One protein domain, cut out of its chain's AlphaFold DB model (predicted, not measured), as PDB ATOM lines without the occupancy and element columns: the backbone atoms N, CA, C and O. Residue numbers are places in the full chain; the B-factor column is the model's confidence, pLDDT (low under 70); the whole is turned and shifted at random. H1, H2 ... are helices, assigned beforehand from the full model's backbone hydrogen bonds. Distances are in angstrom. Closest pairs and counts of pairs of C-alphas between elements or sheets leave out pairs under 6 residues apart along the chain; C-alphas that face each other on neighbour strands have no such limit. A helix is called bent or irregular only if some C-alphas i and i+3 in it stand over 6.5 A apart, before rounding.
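Overview. This is residues 15 to 56 of the 69 residues of an uncharacterized protein of Bacillus cereus VD133 (UniProt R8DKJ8). Two helices, H1 and H2, make an open V, joined at its point by a tight link of two residues, with the two arms spreading apart toward the ends of the printed part. The V is flat, spanning 31 by 29 by 6 A, and the space between the arms is empty; residues 15 to 28 of H1 and residues 42 to 56, of which 42 to 54 belong to H2, stand free. The printed part has 42 residues with two named helices, H1 then H2, and no named strand; the class is all helix. The whole is loose, with a radius of gyration of the C-alphas of 12.9 A.

Arrangement. H1, residues 15 to 34, is the longest helix, with 20 residues. H2, residues 37 to 54, runs the opposite way to H1 at a steep tilt of 50 degrees. The two are close but not clearly touching, with 1 pair of C-alphas within 8 A, those of Ala 32 and Phe 40, 7.1 A apart. Their centres are 18.5 A apart. H2 has a kink of 28 degrees near residue 44, yet it is neither bent nor irregular, but only just: C-alphas 43 and 46 are 6.4 A apart. In H1 every O i to N i+4 pair is within hydrogen-bond range; in H2 12 of 14 are.

Along the chain. H1 measures 28.1 A from C-alpha 15 at (146.416, 162.262, 140.249) to C-alpha 34 at (128.958, 183.713, 145.334). H2 measures 24.9 A from C-alpha 37 to C-alpha 54 at (147.270, 174.944, 167.467).

Size, cuts and confidence. The two C-alphas farthest apart are those of Trp 15 and Ser 39, 33.2 A. The printed part has no cut, and its first and last C-alphas, those of Trp 15 and Gly 56, are 28.0 A apart. The mean pLDDT of the printed part is 71.6; residues 29 to 42 and residue 56 are under 70.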
ATOM      1  N   TRP A  15     146.491 160.956 140.912       70.00
ATOM      2  CA  TRP A  15     146.416 162.262 140.249       70.00
ATOM      3  C   TRP A  15     144.970 162.686 139.957       70.00
ATOM      4  O   TRP A  15     144.585 163.820 140.221       70.00
ATOM      5  N   LYS A  16     144.129 161.739 139.521       73.69
ATOM      6  CA  LYS A  16     142.701 161.967 139.261       73.69
ATOM      7  C   LYS A  16     141.915 162.329 140.529       73.69
ATOM      8  O   LYS A  16     141.020 163.163 140.467       73.69
ATOM      9  N   THR A  17     142.266 161.752 141.679       80.25
ATOM     10  CA  THR A  17     141.643 162.060 142.976       80.25
ATOM     11  C   THR A  17     142.097 163.417 143.501       80.25
ATOM     12  O   THR A  17     141.268 164.163 144.012       80.25
ATOM     13  N   ARG A  18     143.370 163.789 143.302       77.31
ATOM     14  CA  ARG A  18     143.857 165.148 143.598       77.31
ATOM     15  C   ARG A  18     143.172 166.202 142.735       77.31
ATOM     16  O   ARG A  18     142.768 167.232 143.260       77.31
ATOM     17  N   LEU A  19     142.974 165.923 141.446       82.50
ATOM     18  CA  LEU A  19     142.279 166.831 140.532       82.50
ATOM     19  C   LEU A  19     140.791 166.970 140.886       82.50
ATOM     20  O   LEU A  19     140.260 168.075 140.878       82.50
ATOM     21  N   ALA A  20     140.133 165.866 141.253       83.12
ATOM     22  CA  ALA A  20     138.748 165.883 141.718       83.12
ATOM     23  C   ALA A  20     138.594 166.652 143.040       83.12
ATOM     24  O   ALA A  20     137.664 167.437 143.177       83.12
ATOM     25  N   LEU A  21     139.526 166.484 143.984       80.25
ATOM     26  CA  LEU A  21     139.561 167.257 145.228       80.25
ATOM     27  C   LEU A  21     139.826 168.742 144.978       80.25
ATOM     28  O   LEU A  21     139.154 169.571 145.574       80.25
ATOM     29  N   ALA A  22     140.748 169.084 144.077       80.50
ATOM     30  CA  ALA A  22     141.022 170.470 143.706       80.50
ATOM     31  C   ALA A  22     139.824 171.122 142.999       80.50
ATOM     32  O   ALA A  22     139.496 172.269 143.280       80.50
ATOM     33  N   SER A  23     139.130 170.385 142.126       81.31
ATOM     34  CA  SER A  23     137.907 170.854 141.466       81.31
ATOM     35  C   SER A  23     136.749 171.011 142.452       81.31
ATOM     36  O   SER A  23     136.039 172.010 142.392       81.31
ATOM     37  N   LEU A  24     136.590 170.078 143.394       81.81
ATOM     38  CA  LEU A  24     135.591 170.172 144.455       81.81
ATOM     39  C   LEU A  24     135.885 171.355 145.386       81.81
ATOM     40  O   LEU A  24     134.979 172.112 145.715       81.81
ATOM     41  N   LEU A  25     137.151 171.552 145.753       81.31
ATOM     42  CA  LEU A  25     137.594 172.690 146.551       81.31
ATOM     43  C   LEU A  25     137.370 174.006 145.799       81.31
ATOM     44  O   LEU A  25     136.823 174.942 146.365       81.31
ATOM     45  N   GLY A  26     137.697 174.056 144.506       79.38
ATOM     46  CA  GLY A  26     137.420 175.199 143.639       79.38
ATOM     47  C   GLY A  26     135.926 175.489 143.494       79.38
ATOM     48  O   GLY A  26     135.530 176.648 143.491       79.38
ATOM     49  N   PHE A  27     135.079 174.458 143.449       77.94
ATOM     50  CA  PHE A  27     133.625 174.608 143.418       77.94
ATOM     51  C   PHE A  27     133.073 175.143 144.743       77.94
ATOM     52  O   PHE A  27     132.224 176.032 144.733       77.94
ATOM     53  N   ILE A  28     133.584 174.660 145.879       74.19
ATOM     54  CA  ILE A  28     133.242 175.182 147.209       74.19
ATOM     55  C   ILE A  28     133.713 176.635 147.340       74.19
ATOM     56  O   ILE A  28     132.935 177.472 147.778       74.19
ATOM     57  N   CYS A  29     134.923 176.966 146.879       67.44
ATOM     58  CA  CYS A  29     135.433 178.338 146.849       67.44
ATOM     59  C   CYS A  29     134.628 179.247 145.913       67.44
ATOM     60  O   CYS A  29     134.376 180.392 146.256       67.44
ATOM     61  N   ALA A  30     134.182 178.759 144.753       68.44
ATOM     62  CA  ALA A  30     133.330 179.524 143.843       68.44
ATOM     63  C   ALA A  30     131.928 179.747 144.430       68.44
ATOM     64  O   ALA A  30     131.361 180.823 144.280       68.44
ATOM     65  N   LYS A  31     131.380 178.752 145.140       64.25
ATOM     66  CA  LYS A  31     130.109 178.861 145.872       64.25
ATOM     67  C   LYS A  31     130.214 179.801 147.076       64.25
ATOM     68  O   LYS A  31     129.328 180.630 147.251       64.25
ATOM     69  N   ALA A  32     131.299 179.724 147.844       62.50
ATOM     70  CA  ALA A  32     131.625 180.667 148.915       62.50
ATOM     71  C   ALA A  32     131.948 182.071 148.372       62.50
ATOM     72  O   ALA A  32     131.698 183.066 149.032       62.50
ATOM     73  N   GLY A  33     132.450 182.164 147.138       57.28
ATOM     74  CA  GLY A  33     132.646 183.420 146.416       57.28
ATOM     75  C   GLY A  33     131.345 184.066 145.929       57.28
ATOM     76  O   GLY A  33     131.321 185.260 145.644       57.28
ATOM     77  N   LEU A  34     130.271 183.279 145.816       58.28
ATOM     78  CA  LEU A  34     128.958 183.713 145.334       58.28
ATOM     79  C   LEU A  34     128.013 184.096 146.490       58.28
ATOM     80  O   LEU A  34     127.071 184.855 146.283       58.28
ATOM     81  N   LEU A  35     128.290 183.608 147.703       54.22
ATOM     82  CA  LEU A  35     127.604 183.934 148.954       54.22
ATOM     83  C   LEU A  35     128.563 184.720 149.854       54.22
ATOM     84  O   LEU A  35     129.341 184.126 150.588       54.22
ATOM     85  N   GLU A  36     128.528 186.052 149.767       58.25
ATOM     86  CA  GLU A  36     129.155 186.960 150.743       58.25
ATOM     87  C   GLU A  36     130.575 186.563 151.187       58.25
ATOM     88  O   GLU A  36     130.869 186.413 152.374       58.25
ATOM     89  N   THR A  37     131.499 186.457 150.229       56.81
ATOM     90  CA  THR A  37     132.929 186.163 150.443       56.81
ATOM     91  C   THR A  37     133.570 187.010 151.544       56.81
ATOM     92  O   THR A  37     134.557 186.595 152.142       56.81
ATOM     93  N   LYS A  38     133.024 188.203 151.813       54.75
ATOM     94  CA  LYS A  38     133.451 189.063 152.917       54.75
ATOM     95  C   LYS A  38     133.141 188.434 154.276       54.75
ATOM     96  O   LYS A  38     134.067 188.278 155.052       54.75
ATOM     97  N   SER A  39     131.895 188.040 154.539       63.62
ATOM     98  CA  SER A  39     131.496 187.513 155.851       63.62
ATOM     99  C   SER A  39     132.044 186.108 156.097       63.62
ATOM    100  O   SER A  39     132.531 185.820 157.181       63.62
ATOM    101  N   PHE A  40     132.035 185.237 155.080       64.38
ATOM    102  CA  PHE A  40     132.505 183.856 155.242       64.38
ATOM    103  C   PHE A  40     134.023 183.759 155.442       64.38
ATOM    104  O   PHE A  40     134.480 182.966 156.260       64.38
ATOM    105  N   ILE A  41     134.821 184.547 154.711       68.31
ATOM    106  CA  ILE A  41     136.273 184.581 154.933       68.31
ATOM    107  C   ILE A  41     136.582 185.246 156.272       68.31
ATOM    108  O   ILE A  41     137.409 184.709 156.995       68.31
ATOM    109  N   ASP A  42     135.916 186.347 156.634       68.38
ATOM    110  CA  ASP A  42     136.127 187.009 157.932       68.38
ATOM    111  C   ASP A  42     135.832 186.067 159.110       68.38
ATOM    112  O   ASP A  42     136.542 186.074 160.110       68.38
ATOM    113  N   GLU A  43     134.862 185.168 158.941       70.88
ATOM    114  CA  GLU A  43     134.494 184.187 159.954       70.88
ATOM    115  C   GLU A  43     135.379 182.930 159.932       70.88
ATOM    116  O   GLU A  43     135.788 182.457 160.985       70.88
ATOM    117  N   VAL A  44     135.758 182.395 158.765       73.00
ATOM    118  CA  VAL A  44     136.559 181.154 158.653       73.00
ATOM    119  C   VAL A  44     138.065 181.388 158.816       73.00
ATOM    120  O   VAL A  44     138.776 180.502 159.296       73.00
ATOM    121  N   LEU A  45     138.571 182.569 158.456       74.62
ATOM    122  CA  LEU A  45     139.976 182.953 158.603       74.62
ATOM    123  C   LEU A  45     140.493 182.817 160.049       74.62
ATOM    124  O   LEU A  45     141.533 182.175 160.213       74.62
ATOM    125  N   PRO A  46     139.808 183.324 161.098       77.69
ATOM    126  CA  PRO A  46     140.257 183.138 162.472       77.69
ATOM    127  C   PRO A  46     140.237 181.665 162.885       77.69
ATOM    128  O   PRO A  46     141.176 181.223 163.536       77.69
ATOM    129  N   TYR A  47     139.262 180.861 162.445       71.94
ATOM    130  CA  TYR A  47     139.248 179.426 162.753       71.94
ATOM    131  C   TYR A  47     140.395 178.668 162.083       71.94
ATOM    132  O   TYR A  47     141.046 177.856 162.739       71.94
ATOM    133  N   ILE A  48     140.691 178.942 160.807       76.00
ATOM    134  CA  ILE A  48     141.835 178.341 160.105       76.00
ATOM    135  C   ILE A  48     143.155 178.815 160.713       76.00
ATOM    136  O   ILE A  48     144.078 178.015 160.843       76.00
ATOM    137  N   PHE A  49     143.242 180.077 161.134       73.88
ATOM    138  CA  PHE A  49     144.412 180.616 161.817       73.88
ATOM    139  C   PHE A  49     144.625 179.957 163.185       73.88
ATOM    140  O   PHE A  49     145.720 179.477 163.467       73.88
ATOM    141  N   THR A  50     143.582 179.838 164.011       78.38
ATOM    142  CA  THR A  50     143.656 179.155 165.308       78.38
ATOM    143  C   THR A  50     143.987 177.675 165.143       78.38
ATOM    144  O   THR A  50     144.821 177.164 165.887       78.38
ATOM    145  N   LEU A  51     143.408 176.983 164.156       78.50
ATOM    146  CA  LEU A  51     143.788 175.608 163.812       78.50
ATOM    147  C   LEU A  51     145.244 175.521 163.336       78.50
ATOM    148  O   LEU A  51     145.976 174.647 163.783       78.50
ATOM    149  N   GLY A  52     145.693 176.427 162.468       75.56
ATOM    150  CA  GLY A  52     147.073 176.476 161.984       75.56
ATOM    151  C   GLY A  52     148.084 176.722 163.106       75.56
ATOM    152  O   GLY A  52     149.136 176.081 163.136       75.56
ATOM    153  N   ALA A  53     147.741 177.587 164.060       74.06
ATOM    154  CA  ALA A  53     148.536 177.853 165.252       74.06
ATOM    155  C   ALA A  53     148.539 176.653 166.214       74.06
ATOM    156  O   ALA A  53     149.600 176.189 166.612       74.06
ATOM    157  N   SER A  54     147.376 176.077 166.528       73.88
ATOM    158  CA  SER A  54     147.270 174.944 167.467       73.88
ATOM    159  C   SER A  54     147.809 173.618 166.918       73.88
ATOM    160  O   SER A  54     148.284 172.791 167.690       73.88
ATOM    161  N   ILE A  55     147.804 173.418 165.596       73.88
ATOM    162  CA  ILE A  55     148.482 172.286 164.939       73.88
ATOM    163  C   ILE A  55     150.008 172.515 164.874       73.88
ATOM    164  O   ILE A  55     150.759 171.579 164.607       73.88
ATOM    165  N   GLY A  56     150.494 173.733 165.137       66.31
ATOM    166  CA  GLY A  56     151.918 174.067 165.057       66.31
ATOM    167  C   GLY A  56     152.431 174.285 163.631       66.31
ATOM    168  O   GLY A  56     153.633 174.329 163.418       66.31
TER     169      GLY A  56